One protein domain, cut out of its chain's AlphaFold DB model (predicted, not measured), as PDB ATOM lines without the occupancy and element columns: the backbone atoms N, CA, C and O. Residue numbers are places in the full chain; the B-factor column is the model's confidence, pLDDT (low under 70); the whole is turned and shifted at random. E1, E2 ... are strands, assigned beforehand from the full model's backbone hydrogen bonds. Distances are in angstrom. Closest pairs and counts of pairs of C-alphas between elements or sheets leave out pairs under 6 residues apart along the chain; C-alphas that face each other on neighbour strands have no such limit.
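AT A GLANCE: This is residues 174 to 373 of the 373 residues of the protein "Exo-alpha-sialidase" of Candidatus Acidoferrum panamensis (UniProt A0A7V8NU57). Little of this elongated domain is regular structure: two twisted sheets, E4-E5-E6-E7 and E8-E9-E10-E11, stand partly face to face, closest along E8, with a smaller sheet, E1-E2-E3, at one end. Residues 314 to 373 run past the small sheet and fold back. The printed part has 200 residues, no named helix and eleven strands, numbered along the chain, holding 69 residues: all strand, compact, radius of gyration of the C-alphas 18.2 A, spans 62 by 38 by 30 A. Each sheet is a meander, each strand the antiparallel neighbour of the one before.

HOW THE PARTS SIT: In the hairpin of E5, residues 223 to 231, and E6, residues 243 to 250, N 228 and O 246 are within hydrogen-bond range, 3.0 A. The closest C-alphas of E6 and E8, residues 272 to 280, are those of Ser 243 and Arg 272, 4.5 A.

IN THESE COORDINATES: E5 measures 26.5 A. E1, residues 176 to 179, begins at C-alpha (51.313, 25.421, -4.938); E11, residues 311 to 313, ends at C-alpha (40.692, 24.695, 16.580).

THE WHOLE: The printed part has no cut. Residues 351 to 352 and 359 to 373 have pLDDT under 70.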
ATOM      1  N   PRO A 174      55.170  29.990   0.863       93.75
ATOM      2  CA  PRO A 174      54.435  28.746   0.736       93.75
ATOM      3  C   PRO A 174      53.387  28.806  -0.368       93.75
ATOM      4  O   PRO A 174      52.836  29.864  -0.671       93.75
ATOM      5  N   GLY A 175      53.047  27.630  -0.887       93.00
ATOM      6  CA  GLY A 175      51.917  27.426  -1.782       93.00
ATOM      7  C   GLY A 175      52.261  26.548  -2.971       93.00
ATOM      8  O   GLY A 175      53.421  26.309  -3.291       93.00
ATOM      9  N   THR A 176      51.215  26.084  -3.640       93.50
ATOM     10  CA  THR A 176      51.313  25.421  -4.938       93.50
ATOM     11  C   THR A 176      51.477  26.483  -6.012       93.50
ATOM     12  O   THR A 176      50.702  27.436  -6.042       93.50
ATOM     13  N   PHE A 177      52.460  26.341  -6.899       95.62
ATOM     14  CA  PHE A 177      52.586  27.242  -8.042       95.62
ATOM     15  C   PHE A 177      51.606  26.845  -9.149       95.62
ATOM     16  O   PHE A 177      51.719  25.765  -9.730       95.62
ATOM     17  N   GLU A 178      50.628  27.706  -9.430       95.69
ATOM     18  CA  GLU A 178      49.555  27.426 -10.387       95.69
ATOM     19  C   GLU A 178      49.316  28.561 -11.393       95.69
ATOM     20  O   GLU A 178      49.772  29.698 -11.227       95.69
ATOM     21  N   ASP A 179      48.555  28.235 -12.440       97.31
ATOM     22  CA  ASP A 179      48.072  29.183 -13.440       97.31
ATOM     23  C   ASP A 179      46.664  29.709 -13.106       97.31
ATOM     24  O   ASP A 179      45.651  29.009 -13.205       97.31
ATOM     25  N   CYS A 180      46.592  30.994 -12.762       96.12
ATOM     26  CA  CYS A 180      45.347  31.696 -12.465       96.12
ATOM     27  C   CYS A 180      44.737  32.386 -13.692       96.12
ATOM     28  O   CYS A 180      43.883  33.266 -13.552       96.12
ATOM     29  N   GLY A 181      45.181  32.049 -14.907       94.88
ATOM     30  CA  GLY A 181      44.736  32.673 -16.146       94.88
ATOM     31  C   GLY A 181      45.091  34.157 -16.180       94.88
ATOM     32  O   GLY A 181      46.241  34.554 -16.003       94.88
ATOM     33  N   ASN A 182      44.088  35.022 -16.336       93.38
ATOM     34  CA  ASN A 182      44.285  36.474 -16.253       93.38
ATOM     35  C   ASN A 182      44.646  36.981 -14.841       93.38
ATOM     36  O   ASN A 182      44.938  38.165 -14.696       93.38
ATOM     37  N   GLY A 183      44.667  36.118 -13.817       91.25
ATOM     38  CA  GLY A 183      45.252  36.416 -12.506       91.25
ATOM     39  C   GLY A 183      46.783  36.290 -12.440       91.25
ATOM     40  O   GLY A 183      47.388  36.753 -11.464       91.25
ATOM     41  N   GLY A 184      47.414  35.716 -13.474       95.12
ATOM     42  CA  GLY A 184      48.852  35.438 -13.547       95.12
ATOM     43  C   GLY A 184      49.257  34.129 -12.861       95.12
ATOM     44  O   GLY A 184      48.408  33.325 -12.494       95.12
ATOM     45  N   PHE A 185      50.559  33.919 -12.668       95.62
ATOM     46  CA  PHE A 185      51.074  32.757 -11.934       95.62
ATOM     47  C   PHE A 185      51.212  33.081 -10.454       95.62
ATOM     48  O   PHE A 185      51.751  34.134 -10.100       95.62
ATOM     49  N   ARG A 186      50.690  32.209  -9.592       94.69
ATOM     50  CA  ARG A 186      50.570  32.475  -8.154       94.69
ATOM     51  C   ARG A 186      50.968  31.253  -7.342       94.69
ATOM     52  O   ARG A 186      50.760  30.128  -7.780       94.69
ATOM     53  N   LEU A 187      51.496  31.504  -6.149       95.12
ATOM     54  CA  LEU A 187      51.499  30.520  -5.074       95.12
ATOM     55  C   LEU A 187      50.135  30.526  -4.402       95.12
ATOM     56  O   LEU A 187      49.628  31.605  -4.084       95.12
ATOM     57  N   THR A 188      49.547  29.353  -4.198       94.62
ATOM     58  CA  THR A 188      48.181  29.231  -3.688       94.62
ATOM     59  C   THR A 188      48.032  28.075  -2.700       94.62
ATOM     60  O   THR A 188      48.756  27.076  -2.752       94.62
ATOM     61  N   ILE A 189      47.081  28.199  -1.777       94.19
ATOM     62  CA  ILE A 189      46.391  27.026  -1.236       94.19
ATOM     63  C   ILE A 189      45.277  26.641  -2.207       94.19
ATOM     64  O   ILE A 189      44.678  27.511  -2.842       94.19
ATOM     65  N   VAL A 190      45.007  25.346  -2.336       95.25
ATOM     66  CA  VAL A 190      44.121  24.824  -3.386       95.25
ATOM     67  C   VAL A 190      43.193  23.755  -2.845       95.25
ATOM     68  O   VAL A 190      43.564  23.014  -1.938       95.25
ATOM     69  N   GLN A 191      41.999  23.653  -3.415       95.31
ATOM     70  CA  GLN A 191      41.057  22.584  -3.112       95.31
ATOM     71  C   GLN A 191      40.573  21.913  -4.398       95.31
ATOM     72  O   GLN A 191      40.355  22.551  -5.432       95.31
ATOM     73  N   GLY A 192      40.388  20.596  -4.317       94.94
ATOM     74  CA  GLY A 192      39.942  19.773  -5.431       94.94
ATOM     75  C   GLY A 192      41.064  19.378  -6.392       94.94
ATOM     76  O   GLY A 192      42.256  19.519  -6.121       94.94
ATOM     77  N   ASN A 193      40.663  18.816  -7.529       95.62
ATOM     78  CA  ASN A 193      41.597  18.256  -8.500       95.62
ATOM     79  C   ASN A 193      42.165  19.332  -9.427       95.62
ATOM     80  O   ASN A 193      41.453  20.249  -9.841       95.62
ATOM     81  N   ASN A 194      43.416  19.137  -9.847       96.25
ATOM     82  CA  ASN A 194      43.990  19.882 -10.960       96.25
ATOM     83  C   ASN A 194      43.148  19.643 -12.227       96.25
ATOM     84  O   ASN A 194      43.052  18.513 -12.711       96.25
ATOM     85  N   ILE A 195      42.558  20.704 -12.776       96.31
ATOM     86  CA  ILE A 195      41.714  20.647 -13.980       96.31
ATOM     87  C   ILE A 195      42.525  20.662 -15.290       96.31
ATOM     88  O   ILE A 195      41.960  20.481 -16.370       96.31
ATOM     89  N   GLY A 196      43.845  20.843 -15.208       94.38
ATOM     90  CA  GLY A 196      44.765  20.819 -16.342       94.38
ATOM     91  C   GLY A 196      44.631  22.012 -17.295       94.38
ATOM     92  O   GLY A 196      43.892  22.968 -17.063       94.38
ATOM     93  N   GLY A 197      45.391  21.962 -18.393       91.75
ATOM     94  CA  GLY A 197      45.335  22.979 -19.450       91.75
ATOM     95  C   GLY A 197      45.893  24.350 -19.053       91.75
ATOM     96  O   GLY A 197      45.486  25.350 -19.644       91.75
ATOM     97  N   GLY A 198      46.776  24.410 -18.054       95.25
ATOM     98  CA  GLY A 198      47.502  25.627 -17.701       95.25
ATOM     99  C   GLY A 198      48.668  25.929 -18.631       95.25
ATOM    100  O   GLY A 198      49.232  25.051 -19.297       95.25
ATOM    101  N   GLN A 199      49.018  27.207 -18.684       95.69
ATOM    102  CA  GLN A 199      50.184  27.712 -19.387       95.69
ATOM    103  C   GLN A 199      51.444  27.011 -18.874       95.69
ATOM    104  O   GLN A 199      51.597  26.766 -17.681       95.69
ATOM    105  N   PHE A 200      52.348  26.661 -19.792       94.38
ATOM    106  CA  PHE A 200      53.614  25.981 -19.480       94.38
ATOM    107  C   PHE A 200      53.469  24.633 -18.748       94.38
ATOM    108  O   PHE A 200      54.444  24.122 -18.205       94.38
ATOM    109  N   GLY A 201      52.274  24.032 -18.760       93.31
ATOM    110  CA  GLY A 201      51.998  22.791 -18.036       93.31
ATOM    111  C   GLY A 201      51.737  22.988 -16.542       93.31
ATOM    112  O   GLY A 201      51.668  21.996 -15.819       93.31
ATOM    113  N   LEU A 202      51.571  24.233 -16.084       95.56
ATOM    114  CA  LEU A 202      51.193  24.519 -14.705       95.56
ATOM    115  C   LEU A 202      49.813  23.928 -14.377       95.56
ATOM    116  O   LEU A 202      48.933  23.869 -15.249       95.56
ATOM    117  N   PRO A 203      49.607  23.484 -13.126       96.56
ATOM    118  CA  PRO A 203      48.299  23.054 -12.679       96.56
ATOM    119  C   PRO A 203      47.338  24.245 -12.609       96.56
ATOM    120  O   PRO A 203      47.747  25.407 -12.588       96.56
ATOM    121  N   ARG A 204      46.046  23.934 -12.577       96.88
ATOM    122  CA  ARG A 204      44.966  24.894 -12.359       96.88
ATOM    123  C   ARG A 204      43.967  24.266 -11.407       96.88
ATOM    124  O   ARG A 204      43.591  23.112 -11.614       96.88
ATOM    125  N   PHE A 205      43.509  25.012 -10.416       96.56
ATOM    126  CA  PHE A 205      42.503  24.560  -9.458       96.56
ATOM    127  C   PHE A 205      41.349  25.548  -9.440       96.56
ATOM    128  O   PHE A 205      41.578  26.746  -9.443       96.56
ATOM    129  N   VAL A 206      40.100  25.070  -9.441       96.81
ATOM    130  CA  VAL A 206      38.925  25.965  -9.460       96.81
ATOM    131  C   VAL A 206      38.803  26.745  -8.149       96.81
ATOM    132  O   VAL A 206      38.502  27.940  -8.166       96.81
ATOM    133  N   GLN A 207      39.039  26.062  -7.030       96.44
ATOM    134  CA  GLN A 207      39.048  26.618  -5.683       96.44
ATOM    135  C   GLN A 207      40.500  26.853  -5.281       96.44
ATOM    136  O   GLN A 207      41.276  25.911  -5.114       96.44
ATOM    137  N   SER A 208      40.871  28.120  -5.195       94.88
ATOM    138  CA  SER A 208      42.251  28.544  -5.022       94.88
ATOM    139  C   SER A 208      42.287  29.838  -4.231       94.88
ATOM    140  O   SER A 208      41.420  30.696  -4.384       94.88
ATOM    141  N   SER A 209      43.308  30.018  -3.408       93.56
ATOM    142  CA  SER A 209      43.601  31.335  -2.871       93.56
ATOM    143  C   SER A 209      45.087  31.593  -2.874       93.56
ATOM    144  O   SER A 209      45.869  30.807  -2.337       93.56
ATOM    145  N   ARG A 210      45.461  32.738  -3.440       92.50
ATOM    146  CA  ARG A 210      46.802  33.295  -3.436       92.50
ATOM    147  C   ARG A 210      47.302  33.319  -2.010       92.50
ATOM    148  O   ARG A 210      46.565  33.674  -1.091       92.50
ATOM    149  N   LEU A 211      48.573  32.976  -1.879       89.75
ATOM    150  CA  LEU A 211      49.376  33.134  -0.690       89.75
ATOM    151  C   LEU A 211      50.414  34.217  -0.916       89.75
ATOM    152  O   LEU A 211      50.971  34.384  -2.007       89.75
ATOM    153  N   THR A 212      50.681  34.975   0.135       85.50
ATOM    154  CA  THR A 212      51.910  35.749   0.244       85.50
ATOM    155  C   THR A 212      52.344  35.757   1.698       85.50
ATOM    156  O   THR A 212      51.505  35.892   2.585       85.50
ATOM    157  N   ALA A 213      53.636  35.578   1.962       87.62
ATOM    158  CA  ALA A 213      54.149  35.691   3.322       87.62
ATOM    159  C   ALA A 213      54.044  37.151   3.784       87.62
ATOM    160  O   ALA A 213      54.767  38.022   3.304       87.62
ATOM    161  N   GLN A 214      53.109  37.414   4.696       88.75
ATOM    162  CA  GLN A 214      52.908  38.733   5.286       88.75
ATOM    163  C   GLN A 214      53.388  38.713   6.740       88.75
ATOM    164  O   GLN A 214      53.040  37.785   7.477       88.75
ATOM    165  N   PRO A 215      54.181  39.705   7.178       93.19
ATOM    166  CA  PRO A 215      54.582  39.790   8.570       93.19
ATOM    167  C   PRO A 215      53.407  40.229   9.451       93.19
ATOM    168  O   PRO A 215      52.760  41.247   9.194       93.19
ATOM    169  N   ALA A 216      53.182  39.506  10.544       94.75
ATOM    170  CA  ALA A 216      52.244  39.888  11.593       94.75
ATOM    171  C   ALA A 216      53.014  40.219  12.871       94.75
ATOM    172  O   ALA A 216      53.763  39.389  13.382       94.75
ATOM    173  N   LEU A 217      52.842  41.430  13.399       96.06
ATOM    174  CA  LEU A 217      53.590  41.911  14.557       96.06
ATOM    175  C   LEU A 217      52.647  42.286  15.695       96.06
ATOM    176  O   LEU A 217      51.591  42.874  15.478       96.06
ATOM    177  N   ALA A 218      53.063  41.992  16.919       96.31
ATOM    178  CA  ALA A 218      52.457  42.535  18.122       96.31
ATOM    179  C   ALA A 218      53.548  43.043  19.066       96.31
ATOM    180  O   ALA A 218      54.679  42.546  19.066       96.31
ATOM    181  N   VAL A 219      53.198  44.053  19.864       96.44
ATOM    182  CA  VAL A 219      54.105  44.672  20.831       96.44
ATOM    183  C   VAL A 219      53.366  44.954  22.129       96.44
ATOM    184  O   VAL A 219      52.280  45.526  22.099       96.44
ATOM    185  N   GLU A 220      53.972  44.587  23.255       95.19
ATOM    186  CA  GLU A 220      53.456  44.873  24.595       95.19
ATOM    187  C   GLU A 220      54.619  45.157  25.557       95.19
ATOM    188  O   GLU A 220      55.408  44.264  25.880       95.19
ATOM    189  N   ASN A 221      54.724  46.401  26.036       94.56
ATOM    190  CA  ASN A 221      55.698  46.826  27.050       94.56
ATOM    191  C   ASN A 221      57.146  46.413  26.718       94.56
ATOM    192  O   ASN A 221      57.820  45.773  27.523       94.56
ATOM    193  N   GLY A 222      57.610  46.721  25.503       95.25
ATOM    194  CA  GLY A 222      58.939  46.343  25.015       95.25
ATOM    195  C   GLY A 222      59.093  44.882  24.568       95.25
ATOM    196  O   GLY A 222      60.109  44.554  23.956       95.25
ATOM    197  N   ASN A 223      58.104  44.012  24.799       97.31
ATOM    198  CA  ASN A 223      58.091  42.668  24.223       97.31
ATOM    199  C   ASN A 223      57.553  42.746  22.799       97.31
ATOM    200  O   ASN A 223      56.406  43.134  22.590       97.31
ATOM    201  N   VAL A 224      58.370  42.361  21.829       97.94
ATOM    202  CA  VAL A 224      58.045  42.403  20.402       97.94
ATOM    203  C   VAL A 224      57.986  40.973  19.891       97.94
ATOM    204  O   VAL A 224      58.905  40.191  20.132       97.94
ATOM    205  N   SER A 225      56.915  40.611  19.191       97.88
ATOM    206  CA  SER A 225      56.804  39.301  18.548       97.88
ATOM    207  C   SER A 225      56.361  39.441  17.100       97.88
ATOM    208  O   SER A 225      55.408  40.162  16.819       97.88
ATOM    209  N   LEU A 226      57.057  38.740  16.206       97.75
ATOM    210  CA  LEU A 226      56.817  38.711  14.766       97.75
ATOM    211  C   LEU A 226      56.461  37.281  14.352       97.75
ATOM    212  O   LEU A 226      57.281  36.377  14.517       97.75
ATOM    213  N   ALA A 227      55.259  37.087  13.819       97.25
ATOM    214  CA  ALA A 227      54.806  35.837  13.231       97.25
ATOM    215  C   ALA A 227      54.798  35.918  11.700       97.25
ATOM    216  O   ALA A 227      54.480  36.959  11.122       97.25
ATOM    217  N   TYR A 228      55.142  34.811  11.051       96.75
ATOM    218  CA  TYR A 228      55.103  34.668   9.596       96.75
ATOM    219  C   TYR A 228      54.948  33.198   9.203       96.75
ATOM    220  O   TYR A 228      55.264  32.302   9.985       96.75
ATOM    221  N   ASN A 229      54.465  32.947   7.989       95.94
ATOM    222  CA  ASN A 229      54.439  31.611   7.402       95.94
ATOM    223  C   ASN A 229      55.631  31.398   6.459       95.94
ATOM    224  O   ASN A 229      56.022  32.319   5.744       95.94
ATOM    225  N   ALA A 230      56.148  30.174   6.394       96.81
ATOM    226  CA  ALA A 230      57.162  29.781   5.417       96.81
ATOM    227  C   ALA A 230      56.918  28.355   4.910       96.81
ATOM    228  O   ALA A 230      56.339  27.529   5.624       96.81
ATOM    229  N   SER A 231      57.342  28.087   3.675       96.75
ATOM    230  CA  SER A 231      57.393  26.736   3.117       96.75
ATOM    231  C   SER A 231      58.368  25.866   3.915       96.75
ATOM    232  O   SER A 231      59.350  26.362   4.466       96.75
ATOM    233  N   ASP A 232      58.095  24.565   3.982       96.00
ATOM    234  CA  ASP A 232      59.064  23.571   4.458       96.00
ATOM    235  C   ASP A 232      60.023  23.088   3.352       96.00
ATOM    236  O   ASP A 232      60.971  22.354   3.639       96.00
ATOM    237  N   SER A 233      59.813  23.532   2.109       96.00
ATOM    238  CA  SER A 233      60.712  23.303   0.983       96.00
ATOM    239  C   SER A 233      61.662  24.488   0.802       96.00
ATOM    240  O   SER A 233      61.256  25.641   0.976       96.00
ATOM    241  N   PRO A 234      62.926  24.243   0.415       95.25
ATOM    242  CA  PRO A 234      63.839  25.311   0.032       95.25
ATOM    243  C   PRO A 234      63.540  25.878  -1.365       95.25
ATOM    244  O   PRO A 234      64.235  26.800  -1.778       95.25
ATOM    245  N   PHE A 235      62.560  25.331  -2.094       95.75
ATOM    246  CA  PHE A 235      62.257  25.711  -3.472       95.75
ATOM    247  C   PHE A 235      60.888  26.377  -3.588       95.75
ATOM    248  O   PHE A 235      59.874  25.864  -3.104       95.75
ATOM    249  N   PHE A 236      60.852  27.512  -4.279       93.56
ATOM    250  CA  PHE A 236      59.633  28.255  -4.541       93.56
ATOM    251  C   PHE A 236      58.657  27.406  -5.360       93.56
ATOM    252  O   PHE A 236      58.984  26.894  -6.433       93.56
ATOM    253  N   GLY A 237      57.426  27.283  -4.866       91.50
ATOM    254  CA  GLY A 237      56.358  26.615  -5.604       91.50
ATOM    255  C   GLY A 237      56.452  25.095  -5.665       91.50
ATOM    256  O   GLY A 237      55.738  24.497  -6.472       91.50
ATOM    257  N   ASP A 238      57.294  24.469  -4.838       91.19
ATOM    258  CA  ASP A 238      57.367  23.015  -4.731       91.19
ATOM    259  C   ASP A 238      55.970  22.434  -4.427       91.19
ATOM    260  O   ASP A 238      55.397  22.709  -3.363       91.19
ATOM    261  N   PRO A 239      55.395  21.619  -5.332       82.50
ATOM    262  CA  PRO A 239      54.036  21.104  -5.181       82.50
ATOM    263  C   PRO A 239      53.905  20.090  -4.041       82.50
ATOM    264  O   PRO A 239      52.791  19.821  -3.595       82.50
ATOM    265  N   SER A 240      55.022  19.527  -3.571       86.81
ATOM    266  CA  SER A 240      55.064  18.616  -2.427       86.81
ATOM    267  C   SER A 240      55.284  19.327  -1.093       86.81
ATOM    268  O   SER A 240      55.165  18.688  -0.049       86.81
ATOM    269  N   SER A 241      55.561  20.637  -1.121       92.88
ATOM    270  CA  SER A 241      55.786  21.416   0.094       92.88
ATOM    271  C   SER A 241      54.531  21.544   0.946       92.88
ATOM    272  O   SER A 241      53.420  21.700   0.436       92.88
ATOM    273  N   GLY A 242      54.731  21.552   2.254       95.06
ATOM    274  CA  GLY A 242      53.817  22.105   3.231       95.06
ATOM    275  C   GLY A 242      54.165  23.552   3.579       95.06
ATOM    276  O   GLY A 242      54.904  24.251   2.876       95.06
ATOM    277  N   SER A 243      53.603  24.031   4.684       96.62
ATOM    278  CA  SER A 243      53.996  25.305   5.283       96.62
ATOM    279  C   SER A 243      53.713  25.352   6.774       96.62
ATOM    280  O   SER A 243      52.773  24.727   7.265       96.62
ATOM    281  N   ASN A 244      54.517  26.136   7.484       97.31
ATOM    282  CA  ASN A 244      54.446  26.276   8.933       97.31
ATOM    283  C   ASN A 244      54.440  27.748   9.347       97.31
ATOM    284  O   ASN A 244      54.900  28.619   8.606       97.31
ATOM    285  N   ILE A 245      53.948  28.006  10.556       97.38
ATOM    286  CA  ILE A 245      53.954  29.310  11.208       97.38
ATOM    287  C   ILE A 245      55.147  29.395  12.153       97.38
ATOM    288  O   ILE A 245      55.314  28.571  13.055       97.38
ATOM    289  N   PHE A 246      55.946  30.436  11.972       97.75
ATOM    290  CA  PHE A 246      57.129  30.727  12.762       97.75
ATOM    291  C   PHE A 246      56.944  31.999  13.579       97.75
ATOM    292  O   PHE A 246      56.262  32.931  13.162       97.75
ATOM    293  N   LEU A 247      57.589  32.032  14.744       97.81
ATOM    294  CA  LEU A 247      57.572  33.136  15.688       97.81
ATOM    295  C   LEU A 247      59.000  33.569  16.037       97.81
ATOM    296  O   LEU A 247      59.810  32.765  16.506       97.81
ATOM    297  N   LEU A 248      59.283  34.855  15.864       98.12
ATOM    298  CA  LEU A 248      60.456  35.539  16.400       98.12
ATOM    299  C   LEU A 248      60.036  36.399  17.592       98.12
ATOM    300  O   LEU A 248      58.978  37.028  17.557       98.12
ATOM    301  N   ARG A 249      60.856  36.432  18.647       97.56
ATOM    302  CA  ARG A 249      60.559  37.185  19.877       97.56
ATOM    303  C   ARG A 249      61.745  38.004  20.353       97.56
ATOM    304  O   ARG A 249      62.867  37.504  20.375       97.56
ATOM    305  N   SER A 250      61.459  39.206  20.825       97.88
ATOM    306  CA  SER A 250      62.386  40.099  21.508       97.88
ATOM    307  C   SER A 250      61.768  40.566  22.826       97.88
ATOM    308  O   SER A 250      60.585  40.897  22.873       97.88
ATOM    309  N   ALA A 251      62.571  40.594  23.889       96.25
ATOM    310  CA  ALA A 251      62.174  41.079  25.216       96.25
ATOM    311  C   ALA A 251      62.790  42.453  25.557       96.25
ATOM    312  O   ALA A 251      62.642  42.940  26.675       96.25
ATOM    313  N   ASP A 252      63.518  43.064  24.617       96.38
ATOM    314  CA  ASP A 252      64.319  44.278  24.821       96.38
ATOM    315  C   ASP A 252      64.010  45.383  23.792       96.38
ATOM    316  O   ASP A 252      64.845  46.245  23.486       96.38
ATOM    317  N   GLY A 253      62.783  45.383  23.265       96.69
ATOM    318  CA  GLY A 253      62.307  46.372  22.302       96.69
ATOM    319  C   GLY A 253      62.903  46.204  20.902       96.69
ATOM    320  O   GLY A 253      63.114  47.200  20.207       96.69
ATOM    321  N   GLY A 254      63.212  44.970  20.498       96.88
ATOM    322  CA  GLY A 254      63.747  44.640  19.176       96.88
ATOM    323  C   GLY A 254      65.254  44.862  19.027       96.88
ATOM    324  O   GLY A 254      65.709  45.066  17.898       96.88
ATOM    325  N   GLN A 255      66.015  44.876  20.131       96.44
ATOM    326  CA  GLN A 255      67.482  44.961  20.092       96.44
ATOM    327  C   GLN A 255      68.114  43.583  19.883       96.44
ATOM    328  O   GLN A 255      69.061  43.459  19.107       96.44
ATOM    329  N   THR A 256      67.574  42.551  20.532       97.88
ATOM    330  CA  THR A 256      67.949  41.150  20.324       97.88
ATOM    331  C   THR A 256      66.722  40.282  20.083       97.88
ATOM    332  O   THR A 256      65.620  40.582  20.546       97.88
ATOM    333  N   TRP A 257      66.920  39.197  19.332       98.44
ATOM    334  CA  TRP A 257      65.858  38.298  18.896       98.44
ATOM    335  C   TRP A 257      66.175  36.844  19.229       98.44
ATOM    336  O   TRP A 257      67.326  36.412  19.225       98.44
ATOM    337  N   SER A 258      65.119  36.085  19.494       96.94
ATOM    338  CA  SER A 258      65.128  34.638  19.685       96.94
ATOM    339  C   SER A 258      64.168  33.974  18.701       96.94
ATOM    340  O   SER A 258      63.147  34.561  18.328       96.94
ATOM    341  N   GLY A 259      64.486  32.742  18.301       95.19
ATOM    342  CA  GLY A 259      63.775  32.005  17.255       95.19
ATOM    343  C   GLY A 259      64.564  31.950  15.936       95.19
ATOM    344  O   GLY A 259      65.767  32.214  15.946       95.19
ATOM    345  N   PRO A 260      63.910  31.596  14.815       96.50
ATOM    346  CA  PRO A 260      62.472  31.355  14.680       96.50
ATOM    347  C   PRO A 260      62.009  30.065  15.374       96.50
ATOM    348  O   PRO A 260      62.653  29.025  15.282       96.50
ATOM    349  N   GLN A 261      60.881  30.134  16.078       96.00
ATOM    350  CA  GLN A 261      60.217  28.984  16.696       96.00
ATOM    351  C   GLN A 261      58.972  28.621  15.884       96.00
ATOM    352  O   GLN A 261      58.110  29.472  15.695       96.00
ATOM    353  N   MET A 262      58.838  27.366  15.462       97.31
ATOM    354  CA  MET A 262      57.585  26.860  14.890       97.31
ATOM    355  C   MET A 262      56.500  26.780  15.974       97.31
ATOM    356  O   MET A 262      56.769  26.279  17.070       97.31
ATOM    357  N   VAL A 263      55.299  27.293  15.694       97.06
ATOM    358  CA  VAL A 263      54.210  27.388  16.689       97.06
ATOM    359  C   VAL A 263      52.943  26.617  16.326       97.06
ATOM    360  O   VAL A 263      52.105  26.420  17.204       97.06
ATOM    361  N   ASN A 264      52.770  26.182  15.081       97.31
ATOM    362  CA  ASN A 264      51.706  25.240  14.723       97.31
ATOM    363  C   ASN A 264      52.121  23.796  15.073       97.31
ATOM    364  O   ASN A 264      53.318  23.488  15.087       97.31
ATOM    365  N   PRO A 265      51.166  22.900  15.379       95.31
ATOM    366  CA  PRO A 265      51.454  21.480  15.529       95.31
ATOM    367  C   PRO A 265      51.793  20.840  14.174       95.31
ATOM    368  O   PRO A 265      51.354  21.300  13.123       95.31
ATOM    369  N   ILE A 266      52.549  19.737  14.208       94.50
ATOM    370  CA  ILE A 266      52.778  18.891  13.031       94.50
ATOM    371  C   ILE A 266      51.763  17.750  13.047       94.50
ATOM    372  O   ILE A 266      51.864  16.830  13.864       94.50
ATOM    373  N   VAL A 267      50.797  17.809  12.134       94.94
ATOM    374  CA  VAL A 267      49.734  16.810  11.982       94.94
ATOM    375  C   VAL A 267      49.740  16.308  10.538       94.94
ATOM    376  O   VAL A 267      49.721  17.090   9.597       94.94
ATOM    377  N   ALA A 268      49.761  14.985  10.343       91.25
ATOM    378  CA  ALA A 268      49.958  14.366   9.023       91.25
ATOM    379  C   ALA A 268      48.877  14.713   7.972       91.25
ATOM    380  O   ALA A 268      49.101  14.508   6.783       91.25
ATOM    381  N   GLY A 269      47.713  15.209   8.404       94.94
ATOM    382  CA  GLY A 269      46.611  15.641   7.539       94.94
ATOM    383  C   GLY A 269      46.495  17.155   7.357       94.94
ATOM    384  O   GLY A 269      45.575  17.585   6.676       94.94
ATOM    385  N   GLU A 270      47.398  17.946   7.937       96.19
ATOM    386  CA  GLU A 270      47.347  19.415   7.960       96.19
ATOM    387  C   GLU A 270      48.644  19.972   7.346       96.19
ATOM    388  O   GLU A 270      49.528  20.453   8.054       96.19
ATOM    389  N   PRO A 271      48.840  19.824   6.022       94.75
ATOM    390  CA  PRO A 271      50.124  20.114   5.393       94.75
ATOM    391  C   PRO A 271      50.475  21.604   5.344       94.75
ATOM    392  O   PRO A 271      51.650  21.938   5.217       94.75
ATOM    393  N   ARG A 272      49.496  22.516   5.377       95.38
ATOM    394  CA  ARG A 272      49.746  23.940   5.109       95.38
ATOM    395  C   ARG A 272      49.105  24.832   6.159       95.38
ATOM    396  O   ARG A 272      47.904  24.762   6.388       95.38
ATOM    397  N   HIS A 273      49.912  25.734   6.703       95.62
ATOM    398  CA  HIS A 273      49.510  26.767   7.651       95.62
ATOM    399  C   HIS A 273      49.912  28.144   7.117       95.62
ATOM    400  O   HIS A 273      51.067  28.336   6.711       95.62
ATOM    401  N   VAL A 274      48.974  29.091   7.062       94.56
ATOM    402  CA  VAL A 274      49.151  30.375   6.360       94.56
ATOM    403  C   VAL A 274      48.442  31.537   7.059       94.56
ATOM    404  O   VAL A 274      47.563  31.328   7.894       94.56
ATOM    405  N   TYR A 275      48.827  32.764   6.691       92.62
ATOM    406  CA  TYR A 275      48.216  34.019   7.148       92.62
ATOM    407  C   TYR A 275      48.086  34.132   8.671       92.62
ATOM    408  O   TYR A 275      46.978  34.216   9.207       92.62
ATOM    409  N   PRO A 276      49.225  34.129   9.389       94.50
ATOM    410  CA  PRO A 276      49.192  34.272  10.827       94.50
ATOM    411  C   PRO A 276      48.705  35.664  11.239       94.50
ATOM    412  O   PRO A 276      49.066  36.674  10.639       94.50
ATOM    413  N   ALA A 277      47.969  35.716  12.340       94.25
ATOM    414  CA  ALA A 277      47.686  36.919  13.104       94.25
ATOM    415  C   ALA A 277      48.101  36.699  14.556       94.25
ATOM    416  O   ALA A 277      48.073  35.576  15.055       94.25
ATOM    417  N   ILE A 278      48.519  37.762  15.236       95.12
ATOM    418  CA  ILE A 278      49.235  37.657  16.508       95.12
ATOM    419  C   ILE A 278      48.695  38.636  17.546       95.12
ATOM    420  O   ILE A 278      48.371  39.779  17.235       95.12
ATOM    421  N   ALA A 279      48.646  38.194  18.800       94.56
ATOM    422  CA  ALA A 279      48.377  39.035  19.959       94.56
ATOM    423  C   ALA A 279      49.277  38.627  21.131       94.56
ATOM    424  O   ALA A 279      49.514  37.442  21.362       94.56
ATOM    425  N   ILE A 280      49.757  39.598  21.909       91.56
ATOM    426  CA  ILE A 280      50.639  39.357  23.060       91.56
ATOM    427  C   ILE A 280      49.874  39.629  24.353       91.56
ATOM    428  O   ILE A 280      49.134  40.609  24.452       91.56
ATOM    429  N   GLY A 281      49.967  38.713  25.322       87.31
ATOM    430  CA  GLY A 281      49.368  38.894  26.647       87.31
ATOM    431  C   GLY A 281      49.965  40.110  27.362       87.31
ATOM    432  O   GLY A 281      51.115  40.455  27.124       87.31
ATOM    433  N   SER A 282      49.221  40.743  28.270       84.25
ATOM    434  CA  SER A 282      49.618  42.013  28.917       84.25
ATOM    435  C   SER A 282      50.971  41.987  29.647       84.25
ATOM    436  O   SER A 282      51.579  43.027  29.878       84.25
ATOM    437  N   SER A 283      51.454  40.807  30.039       82.25
ATOM    438  CA  SER A 283      52.776  40.608  30.651       82.25
ATOM    439  C   SER A 283      53.889  40.300  29.637       82.25
ATOM    440  O   SER A 283      54.986  39.920  30.040       82.25
ATOM    441  N   GLY A 284      53.616  40.399  28.334       83.25
ATOM    442  CA  GLY A 284      54.504  39.936  27.265       83.25
ATOM    443  C   GLY A 284      54.356  38.445  26.923       83.25
ATOM    444  O   GLY A 284      55.058  37.945  26.047       83.25
ATOM    445  N   SER A 285      53.470  37.709  27.610       88.44
ATOM    446  CA  SER A 285      53.267  36.264  27.436       88.44
ATOM    447  C   SER A 285      51.886  35.814  27.963       88.44
ATOM    448  O   SER A 285      51.397  36.402  28.929       88.44
ATOM    449  N   PRO A 286      51.244  34.773  27.395       92.19
ATOM    450  CA  PRO A 286      51.640  34.072  26.177       92.19
ATOM    451  C   PRO A 286      51.500  34.964  24.943       92.19
ATOM    452  O   PRO A 286      50.758  35.948  24.935       92.19
ATOM    453  N   VAL A 287      52.218  34.597  23.889       94.94
ATOM    454  CA  VAL A 287      51.955  35.093  22.542       94.94
ATOM    455  C   VAL A 287      50.965  34.135  21.899       94.94
ATOM    456  O   VAL A 287      51.247  32.943  21.819       94.94
ATOM    457  N   ASN A 288      49.816  34.644  21.478       95.62
ATOM    458  CA  ASN A 288      48.780  33.894  20.783       95.62
ATOM    459  C   ASN A 288      48.922  34.143  19.278       95.62
ATOM    460  O   ASN A 288      49.091  35.292  18.871       95.62
ATOM    461  N   VAL A 289      48.858  33.086  18.470       96.19
ATOM    462  CA  VAL A 289      48.989  33.148  17.012       96.19
ATOM    463  C   VAL A 289      47.847  32.363  16.379       96.19
ATOM    464  O   VAL A 289      47.790  31.145  16.527       96.19
ATOM    465  N   SER A 290      46.929  33.048  15.701       95.88
ATOM    466  CA  SER A 290      45.895  32.404  14.885       95.88
ATOM    467  C   SER A 290      46.357  32.279  13.443       95.88
ATOM    468  O   SER A 290      47.058  33.163  12.968       95.88
ATOM    469  N   TYR A 291      45.959  31.229  12.739       95.44
ATOM    470  CA  TYR A 291      46.338  30.983  11.347       95.44
ATOM    471  C   TYR A 291      45.307  30.090  10.670       95.44
ATOM    472  O   TYR A 291      44.586  29.348  11.338       95.44
ATOM    473  N   TYR A 292      45.257  30.144   9.344       95.69
ATOM    474  CA  TYR A 292      44.498  29.164   8.581       95.69
ATOM    475  C   TYR A 292      45.303  27.881   8.421       95.69
ATOM    476  O   TYR A 292      46.498  27.933   8.121       95.69
ATOM    477  N   THR A 293      44.622  26.752   8.563       96.62
ATOM    478  CA  THR A 293      45.151  25.410   8.325       96.62
ATOM    479  C   THR A 293      44.399  24.803   7.156       96.62
ATOM    480  O   THR A 293      43.179  24.669   7.220       96.62
ATOM    481  N   GLN A 294      45.107  24.448   6.085       95.88
ATOM    482  CA  GLN A 294      44.539  23.673   4.989       95.88
ATOM    483  C   GLN A 294      44.820  22.186   5.215       95.88
ATOM    484  O   GLN A 294      45.974  21.771   5.353       95.88
ATOM    485  N   HIS A 295      43.745  21.404   5.205       96.75
ATOM    486  CA  HIS A 295      43.749  19.953   5.332       96.75
ATOM    487  C   HIS A 295      44.145  19.270   4.026       96.75
ATOM    488  O   HIS A 295      44.084  19.849   2.942       96.75
ATOM    489  N   ALA A 296      44.507  17.993   4.114       94.38
ATOM    490  CA  ALA A 296      44.861  17.172   2.960       94.38
ATOM    491  C   ALA A 296      43.709  16.994   1.948       94.38
ATOM    492  O   ALA A 296      43.969  16.727   0.777       94.38
ATOM    493  N   ASP A 297      42.450  17.148   2.376       94.31
ATOM    494  CA  ASP A 297      41.280  17.157   1.486       94.31
ATOM    495  C   ASP A 297      40.993  18.538   0.859       94.31
ATOM    496  O   ASP A 297      40.090  18.678   0.031       94.31
ATOM    497  N   GLY A 298      41.795  19.547   1.212       94.25
ATOM    498  CA  GLY A 298      41.720  20.919   0.724       94.25
ATOM    499  C   GLY A 298      40.782  21.826   1.519       94.25
ATOM    500  O   GLY A 298      40.839  23.039   1.302       94.25
ATOM    501  N   SER A 299      39.977  21.282   2.439       96.12
ATOM    502  CA  SER A 299      39.179  22.093   3.362       96.12
ATOM    503  C   SER A 299      40.083  22.913   4.283       96.12
ATOM    504  O   SER A 299      41.262  22.601   4.479       96.12
ATOM    505  N   VAL A 300      39.546  23.998   4.828       96.12
ATOM    506  CA  VAL A 300      40.289  24.969   5.628       96.12
ATOM    507  C   VAL A 300      39.631  25.136   6.988       96.12
ATOM    508  O   VAL A 300      38.412  25.080   7.133       96.12
ATOM    509  N   ASP A 301      40.457  25.365   7.995       96.50
ATOM    510  CA  ASP A 301      40.038  25.749   9.331       96.50
ATOM    511  C   ASP A 301      40.824  26.958   9.832       96.50
ATOM    512  O   ASP A 301      41.901  27.271   9.324       96.50
ATOM    513  N   LEU A 302      40.289  27.624  10.857       95.75
ATOM    514  CA  LEU A 302      41.031  28.609  11.634       95.75
ATOM    515  C   LEU A 302      41.513  27.950  12.927       95.75
ATOM    516  O   LEU A 302      40.707  27.483  13.733       95.75
ATOM    517  N   ASP A 303      42.820  27.967  13.140       96.69
ATOM    518  CA  ASP A 303      43.480  27.454  14.334       96.69
ATOM    519  C   ASP A 303      44.106  28.590  15.146       96.69
ATOM    520  O   ASP A 303      44.364  29.687  14.649       96.69
ATOM    521  N   LEU A 304      44.337  28.324  16.428       96.19
ATOM    522  CA  LEU A 304      45.015  29.201  17.373       96.19
ATOM    523  C   LEU A 304      46.069  28.393  18.119       96.19
ATOM    524  O   LEU A 304      45.739  27.394  18.756       96.19
ATOM    525  N   SER A 305      47.317  28.850  18.122       96.31
ATOM    526  CA  SER A 305      48.350  28.328  19.014       96.31
ATOM    527  C   SER A 305      48.949  29.398  19.910       96.31
ATOM    528  O   SER A 305      48.714  30.595  19.746       96.31
ATOM    529  N   THR A 306      49.706  28.957  20.911       94.44
ATOM    530  CA  THR A 306      50.397  29.845  21.840       94.44
ATOM    531  C   THR A 306      51.890  29.559  21.871       94.44
ATOM    532  O   THR A 306      52.337  28.428  21.665       94.44
ATOM    533  N   SER A 307      52.684  30.561  22.247       92.50
ATOM    534  CA  SER A 307      54.124  30.407  22.489       92.50
ATOM    535  C   SER A 307      54.472  29.401  23.594       92.50
ATOM    536  O   SER A 307      55.652  29.119  23.796       92.50
ATOM    537  N   LEU A 308      53.477  28.900  24.337       90.94
ATOM    538  CA  LEU A 308      53.623  27.886  25.384       90.94
ATOM    539  C   LEU A 308      53.353  26.458  24.873       90.94
ATOM    540  O   LEU A 308      53.408  25.518  25.661       90.94
ATOM    541  N   GLY A 309      53.075  26.287  23.577       90.50
ATOM    542  CA  GLY A 309      52.890  24.978  22.946       90.50
ATOM    543  C   GLY A 309      51.471  24.418  23.039       90.50
ATOM    544  O   GLY A 309      51.267  23.232  22.791       90.50
ATOM    545  N   THR A 310      50.483  25.239  23.397       92.69
ATOM    546  CA  THR A 310      49.067  24.856  23.296       92.69
ATOM    547  C   THR A 310      48.513  25.238  21.928       92.69
ATOM    548  O   THR A 310      48.882  26.280  21.389       92.69
ATOM    549  N   ALA A 311      47.618  24.416  21.380       94.94
ATOM    550  CA  ALA A 311      46.909  24.679  20.131       94.94
ATOM    551  C   ALA A 311      45.434  24.277  20.254       94.94
ATOM    552  O   ALA A 311      45.102  23.349  20.997       94.94
ATOM    553  N   ALA A 312      44.556  24.992  19.555       94.94
ATOM    554  CA  ALA A 312      43.126  24.740  19.517       94.94
ATOM    555  C   ALA A 312      42.523  25.171  18.177       94.94
ATOM    556  O   ALA A 312      42.863  26.224  17.639       94.94
ATOM    557  N   ARG A 313      41.555  24.382  17.714       96.25
ATOM    558  CA  ARG A 313      40.692  24.695  16.580       96.25
ATOM    559  C   ARG A 313      39.657  25.744  16.977       96.25
ATOM    560  O   ARG A 313      38.948  25.565  17.968       96.25
ATOM    561  N   VAL A 314      39.591  26.845  16.228       95.31
ATOM    562  CA  VAL A 314      38.645  27.951  16.456       95.31
ATOM    563  C   VAL A 314      37.338  27.706  15.709       95.31
ATOM    564  O   VAL A 314      36.255  27.918  16.257       95.31
ATOM    565  N   THR A 315      37.425  27.255  14.462       94.69
ATOM    566  CA  THR A 315      36.264  26.894  13.646       94.69
ATOM    567  C   THR A 315      35.565  25.653  14.198       94.69
ATOM    568  O   THR A 315      36.183  24.677  14.603       94.69
ATOM    569  N   SER A 316      34.232  25.669  14.220       95.31
ATOM    570  CA  SER A 316      33.454  24.488  14.635       95.31
ATOM    571  C   SER A 316      33.280  23.455  13.518       95.31
ATOM    572  O   SER A 316      32.933  22.307  13.794       95.31
ATOM    573  N   GLN A 317      33.492  23.874  12.270       95.44
ATOM    574  CA  GLN A 317      33.448  23.061  11.061       95.44
ATOM    575  C   GLN A 317      34.468  23.622  10.074       95.44
ATOM    576  O   GLN A 317      34.572  24.847   9.946       95.44
ATOM    577  N   SER A 318      35.153  22.728   9.370       96.62
ATOM    578  CA  SER A 318      35.987  23.084   8.229       96.62
ATOM    579  C   SER A 318      35.123  23.683   7.123       96.62
ATOM    580  O   SER A 318      33.957  23.309   6.956       96.62
ATOM    581  N   PHE A 319      35.689  24.619   6.374       95.06
ATOM    582  CA  PHE A 319      35.025  25.284   5.263       95.06
ATOM    583  C   PHE A 319      35.830  25.126   3.976       95.06
ATOM    584  O   PHE A 319      37.047  24.952   3.991       95.06
ATOM    585  N   ASP A 320      35.124  25.179   2.855       94.50
ATOM    586  CA  ASP A 320      35.725  25.069   1.535       94.50
ATOM    587  C   ASP A 320      36.260  26.428   1.069       94.50
ATOM    588  O   ASP A 320      35.666  27.472   1.351       94.50
ATOM    589  N   LEU A 321      37.345  26.412   0.295       93.94
ATOM    590  CA  LEU A 321      37.777  27.585  -0.465       93.94
ATOM    591  C   LEU A 321      36.704  27.945  -1.499       93.94
ATOM    592  O   LEU A 321      36.138  27.069  -2.155       93.94
ATOM    593  N   VAL A 322      36.424  29.223  -1.703       91.75
ATOM    594  CA  VAL A 322      35.478  29.665  -2.727       91.75
ATOM    595  C   VAL A 322      36.113  29.491  -4.117       91.75
ATOM    596  O   VAL A 322      37.319  29.675  -4.319       91.75
ATOM    597  N   PRO A 323      35.317  29.127  -5.136       94.94
ATOM    598  CA  PRO A 323      35.778  29.097  -6.519       94.94
ATOM    599  C   PRO A 323      36.285  30.465  -7.008       94.94
ATOM    600  O   PRO A 323      35.502  31.368  -7.289       94.94
ATOM    601  N   SER A 324      37.594  30.610  -7.189       95.56
ATOM    602  CA  SER A 324      38.225  31.889  -7.549       95.56
ATOM    603  C   SER A 324      39.014  31.835  -8.861       95.56
ATOM    604  O   SER A 324      39.433  32.870  -9.376       95.56
ATOM    605  N   ASN A 325      39.211  30.645  -9.433       96.56
ATOM    606  CA  ASN A 325      39.951  30.428 -10.676       96.56
ATOM    607  C   ASN A 325      39.118  29.569 -11.645       96.56
ATOM    608  O   ASN A 325      39.508  28.492 -12.094       96.56
ATOM    609  N   ILE A 326      37.910  30.050 -11.947       96.19
ATOM    610  CA  ILE A 326      36.902  29.357 -12.756       96.19
ATOM    611  C   ILE A 326      37.217  29.572 -14.247       96.19
ATOM    612  O   ILE A 326      37.121  30.706 -14.724       96.19
ATOM    613  N   PRO A 327      37.562  28.533 -15.029       95.62
ATOM    614  CA  PRO A 327      37.870  28.695 -16.447       95.62
ATOM    615  C   PRO A 327      36.650  29.122 -17.265       95.62
ATOM    616  O   PRO A 327      35.599  28.486 -17.222       95.62
ATOM    617  N   ILE A 328      36.827  30.150 -18.092       94.94
ATOM    618  CA  ILE A 328      35.849  30.628 -19.078       94.94
ATOM    619  C   ILE A 328      36.553  30.926 -20.414       94.94
ATOM    620  O   ILE A 328      36.523  32.058 -20.903       94.94
ATOM    621  N   PRO A 329      37.248  29.934 -21.001       94.62
ATOM    622  CA  PRO A 329      38.131  30.167 -22.131       94.62
ATOM    623  C   PRO A 329      37.358  30.608 -23.375       94.62
ATOM    624  O   PRO A 329      36.260  30.133 -23.670       94.62
ATOM    625  N   THR A 330      37.982  31.473 -24.169       94.00
ATOM    626  CA  THR A 330      37.511  31.827 -25.512       94.00
ATOM    627  C   THR A 330      38.592  31.522 -26.541       94.00
ATOM    628  O   THR A 330      39.763  31.362 -26.206       94.00
ATOM    629  N   LYS A 331      38.240  31.507 -27.834       94.12
ATOM    630  CA  LYS A 331      39.236  31.331 -28.909       94.12
ATOM    631  C   LYS A 331      40.350  32.390 -28.867       94.12
ATOM    632  O   LYS A 331      41.465  32.107 -29.289       94.12
ATOM    633  N   LYS A 332      40.043  33.610 -28.404       94.69
ATOM    634  CA  LYS A 332      41.017  34.711 -28.285       94.69
ATOM    635  C   LYS A 332      41.799  34.663 -26.973       94.69
ATOM    636  O   LYS A 332      42.954  35.064 -26.960       94.69
ATOM    637  N   LEU A 333      41.169  34.194 -25.897       93.06
ATOM    638  CA  LEU A 333      41.743  34.113 -24.557       93.06
ATOM    639  C   LEU A 333      41.606  32.669 -24.040       93.06
ATOM    640  O   LEU A 333      40.669  32.364 -23.298       93.06
ATOM    641  N   PRO A 334      42.505  31.758 -24.453       92.56
ATOM    642  CA  PRO A 334      42.385  30.330 -24.146       92.56
ATOM    643  C   PRO A 334      42.568  29.995 -22.658       92.56
ATOM    644  O   PRO A 334      42.127  28.938 -22.220       92.56
ATOM    645  N   PHE A 335      43.165  30.898 -21.876       94.38
ATOM    646  CA  PHE A 335      43.387  30.734 -20.435       94.38
ATOM    647  C   PHE A 335      42.499  31.652 -19.591       94.38
ATOM    648  O   PHE A 335      42.749  31.821 -18.406       94.38
ATOM    649  N   GLN A 336      41.469  32.263 -20.184       94.94
ATOM    650  CA  GLN A 336      40.604  33.191 -19.460       94.94
ATOM    651  C   GLN A 336      39.925  32.510 -18.266       94.94
ATOM    652  O   GLN A 336      39.392  31.400 -18.382       94.94
ATOM    653  N   THR A 337      39.939  33.200 -17.132       95.12
ATOM    654  CA  THR A 337      39.375  32.773 -15.853       95.12
ATOM    655  C   THR A 337      38.521  33.886 -15.265       95.12
ATOM    656  O   THR A 337      38.678  35.071 -15.570       95.12
ATOM    657  N   THR A 338      37.579  33.500 -14.416       94.56
ATOM    658  CA  THR A 338      36.825  34.424 -13.575       94.56
ATOM    659  C   THR A 338      36.922  33.986 -12.128       94.56
ATOM    660  O   THR A 338      37.100  32.807 -11.826       94.56
ATOM    661  N   ASN A 339      36.761  34.957 -11.245       94.06
ATOM    662  CA  ASN A 339      36.511  34.735  -9.837       94.06
ATOM    663  C   ASN A 339      34.985  34.703  -9.602       94.06
ATOM    664  O   ASN A 339      34.227  35.271 -10.404       94.06
ATOM    665  N   PHE A 340      34.525  33.984  -8.572       91.12
ATOM    666  CA  PHE A 340      33.139  34.053  -8.107       91.12
ATOM    667  C   PHE A 340      32.750  35.501  -7.792       91.12
ATOM    668  O   PHE A 340      31.694  35.961  -8.237       91.12
ATOM    669  N   ASP A 341      33.650  36.243  -7.138       86.75
ATOM    670  CA  ASP A 341      33.574  37.696  -7.068       86.75
ATOM    671  C   ASP A 341      34.192  38.324  -8.326       86.75
ATOM    672  O   ASP A 341      35.407  38.408  -8.495       86.75
ATOM    673  N   ARG A 342      33.336  38.798  -9.233       85.50
ATOM    674  CA  ARG A 342      33.754  39.290 -10.553       85.50
ATOM    675  C   ARG A 342      34.533  40.604 -10.530       85.50
ATOM    676  O   ARG A 342      35.039  40.982 -11.588       85.50
ATOM    677  N   VAL A 343      34.603  41.310  -9.399       85.81
ATOM    678  CA  VAL A 343      35.447  42.515  -9.285       85.81
ATOM    679  C   VAL A 343      36.859  42.196  -8.796       85.81
ATOM    680  O   VAL A 343      37.749  43.038  -8.903       85.81
ATOM    681  N   ILE A 344      37.084  40.966  -8.332       86.00
ATOM    682  CA  ILE A 344      38.357  40.508  -7.796       86.00
ATOM    683  C   ILE A 344      39.124  39.690  -8.839       86.00
ATOM    684  O   ILE A 344      38.572  38.966  -9.672       86.00
ATOM    685  N   VAL A 345      40.448  39.822  -8.800       91.19
ATOM    686  CA  VAL A 345      41.365  39.076  -9.664       91.19
ATOM    687  C   VAL A 345      41.238  37.567  -9.379       91.19
ATOM    688  O   VAL A 345      41.050  37.171  -8.227       91.19
ATOM    689  N   PRO A 346      41.345  36.690 -10.392       93.88
ATOM    690  CA  PRO A 346      41.343  35.247 -10.172       93.88
ATOM    691  C   PRO A 346      42.421  34.768  -9.188       93.88
ATOM    692  O   PRO A 346      43.500  35.362  -9.124       93.88
ATOM    693  N   CYS A 347      42.136  33.678  -8.470       94.12
ATOM    694  CA  CYS A 347      42.936  33.142  -7.357       94.12
ATOM    695  C   CYS A 347      43.023  34.039  -6.114       94.12
ATOM    696  O   CYS A 347      43.926  33.855  -5.314       94.12
ATOM    697  N   TYR A 348      42.144  35.016  -5.912       90.25
ATOM    698  CA  TYR A 348      42.079  35.753  -4.642       90.25
ATOM    699  C   TYR A 348      40.759  35.441  -3.977       90.25
ATOM    700  O   TYR A 348      39.713  35.688  -4.571       90.25
ATOM    701  N   ASP A 349      40.809  34.883  -2.775       81.69
ATOM    702  CA  ASP A 349      39.587  34.428  -2.133       81.69
ATOM    703  C   ASP A 349      39.673  34.407  -0.612       81.69
ATOM    704  O   ASP A 349      38.948  35.136   0.063       81.69
ATOM    705  N   LEU A 350      40.607  33.627  -0.065       81.19
ATOM    706  CA  LEU A 350      40.823  33.605   1.369       81.19
ATOM    707  C   LEU A 350      41.291  34.999   1.785       81.19
ATOM    708  O   LEU A 350      42.320  35.483   1.303       81.19
ATOM    709  N   GLY A 351      40.511  35.649   2.650       68.75
ATOM    710  CA  GLY A 351      40.853  36.959   3.184       68.75
ATOM    711  C   GLY A 351      42.288  36.945   3.707       68.75
ATOM    712  O   GLY A 351      42.656  36.088   4.505       68.75
ATOM    713  N   GLU A 352      43.111  37.893   3.252       66.19
ATOM    714  CA  GLU A 352      44.535  37.953   3.621       66.19
ATOM    715  C   GLU A 352      44.746  38.297   5.115       66.19
ATOM    716  O   GLU A 352      45.877  38.282   5.600       66.19
ATOM    717  N   TYR A 353      43.672  38.622   5.852       72.75
ATOM    718  CA  TYR A 353      43.731  39.237   7.175       72.75
ATOM    719  C   TYR A 353      42.822  38.545   8.188       72.75
ATOM    720  O   TYR A 353      41.600  38.666   8.138       72.75
ATOM    721  N   VAL A 354      43.443  37.907   9.179       77.50
ATOM    722  CA  VAL A 354      42.796  37.530  10.440       77.50
ATOM    723  C   VAL A 354      43.136  38.588  11.490       77.50
ATOM    724  O   VAL A 354      44.252  39.102  11.538       77.50
ATOM    725  N   GLY A 355      42.171  38.942  12.337       81.81
ATOM    726  CA  GLY A 355      42.393  39.812  13.490       81.81
ATOM    727  C   GLY A 355      42.412  39.000  14.780       81.81
ATOM    728  O   GLY A 355      41.502  38.211  15.024       81.81
ATOM    729  N   LEU A 356      43.409  39.228  15.635       85.00
ATOM    730  CA  LEU A 356      43.478  38.633  16.967       85.00
ATOM    731  C   LEU A 356      43.705  39.729  18.009       85.00
ATOM    732  O   LEU A 356      44.547  40.606  17.834       85.00
ATOM    733  N   PHE A 357      42.957  39.680  19.108       81.00
ATOM    734  CA  PHE A 357      43.135  40.585  20.239       81.00
ATOM    735  C   PHE A 357      42.965  39.822  21.550       81.00
ATOM    736  O   PHE A 357      42.128  38.926  21.664       81.00
ATOM    737  N   ASN A 358      43.747  40.196  22.559       76.25
ATOM    738  CA  ASN A 358      43.589  39.649  23.900       76.25
ATOM    739  C   ASN A 358      42.539  40.457  24.662       76.25
ATOM    740  O   ASN A 358      42.637  41.677  24.777       76.25
ATOM    741  N   ASN A 359      41.531  39.773  25.200       64.81
ATOM    742  CA  ASN A 359      40.566  40.399  26.091       64.81
ATOM    743  C   ASN A 359      41.099  40.343  27.529       64.81
ATOM    744  O   ASN A 359      41.036  39.296  28.172       64.81
ATOM    745  N   ASN A 360      41.572  41.475  28.056       54.38
ATOM    746  CA  ASN A 360      42.011  41.613  29.454       54.38
ATOM    747  C   ASN A 360      40.837  41.687  30.454       54.38
ATOM    748  O   ASN A 360      40.923  42.354  31.481       54.38
ATOM    749  N   GLY A 361      39.731  40.997  30.166       38.78
ATOM    750  CA  GLY A 361      38.578  40.915  31.050       38.78
ATOM    751  C   GLY A 361      37.770  42.207  31.107       38.78
ATOM    752  O   GLY A 361      37.718  42.865  32.133       38.78
ATOM    753  N   THR A 362      37.075  42.547  30.026       30.94
ATOM    754  CA  THR A 362      35.678  43.024  30.062       30.94
ATOM    755  C   THR A 362      35.089  42.791  28.667       30.94
ATOM    756  O   THR A 362      35.727  43.038  27.654       30.94
ATOM    757  N   SER A 363      33.913  42.172  28.600       34.47
ATOM    758  CA  SER A 363      33.298  41.616  27.385       34.47
ATOM    759  C   SER A 363      33.408  42.480  26.117       34.47
ATOM    760  O   SER A 363      33.029  43.646  26.150       34.47
ATOM    761  N   THR A 364      33.750  41.877  24.974       29.86
ATOM    762  CA  THR A 364      32.899  41.837  23.763       29.86
ATOM    763  C   THR A 364      33.494  40.899  22.699       29.86
ATOM    764  O   THR A 364      34.677  40.575  22.730       29.86
ATOM    765  N   ARG A 365      32.605  40.374  21.846       26.64
ATOM    766  CA  ARG A 365      32.789  39.283  20.872       26.64
ATOM    767  C   ARG A 365      33.949  39.517  19.895       26.64
ATOM    768  O   ARG A 365      34.088  40.622  19.380       26.64
ATOM    769  N   SER A 366      34.684  38.455  19.562       29.36
ATOM    770  CA  SER A 366      35.441  38.378  18.311       29.36
ATOM    771  C   SER A 366      34.457  38.353  17.138       29.36
ATOM    772  O   SER A 366      33.478  37.604  17.145       29.36
ATOM    773  N   GLY A 367      34.679  39.232  16.168       25.47
ATOM    774  CA  GLY A 367      33.991  39.242  14.885       25.47
ATOM    775  C   GLY A 367      35.028  39.088  13.785       25.47
ATOM    776  O   GLY A 367      36.113  39.658  13.873       25.47
ATOM    777  N   GLU A 368      34.693  38.292  12.783       25.42
ATOM    778  CA  GLU A 368      35.438  38.171  11.541       25.42
ATOM    779  C   GLU A 368      35.200  39.451  10.724       25.42
ATOM    780  O   GLU A 368      34.064  39.765  10.368       25.42
ATOM    781  N   THR A 369      36.244  40.243  10.481       25.98
ATOM    782  CA  THR A 369      36.215  41.268   9.430       25.98
ATOM    783  C   THR A 369      36.825  40.664   8.180       25.98
ATOM    784  O   THR A 369      38.024  40.784   7.946       25.98
ATOM    785  N   THR A 370      35.989  40.027   7.367       25.36
ATOM    786  CA  THR A 370      36.281  39.827   5.950       25.36
ATOM    787  C   THR A 370      36.194  41.189   5.266       25.36
ATOM    788  O   THR A 370      35.132  41.660   4.871       25.36
ATOM    789  N   GLY A 371      37.329  41.881   5.196       24.20
ATOM    790  CA  GLY A 371      37.487  43.002   4.282       24.20
ATOM    791  C   GLY A 371      37.701  42.453   2.879       24.20
ATOM    792  O   GLY A 371      38.843  42.234   2.483       24.20
ATOM    793  N   THR A 372      36.626  42.203   2.136       24.36
ATOM    794  CA  THR A 372      36.713  42.174   0.675       24.36
ATOM    795  C   THR A 372      36.889  43.616   0.193       24.36
ATOM    796  O   THR A 372      36.200  44.521   0.672       24.36
ATOM    797  N   LYS A 373      37.877  43.845  -0.679       26.67
ATOM    798  CA  LYS A 373      37.982  45.105  -1.428       26.67
ATOM    799  C   LYS A 373      36.804  45.243  -2.383       26.67
ATOM    800  O   LYS A 373      36.384  44.199  -2.924       26.67
TER     801      LYS A 373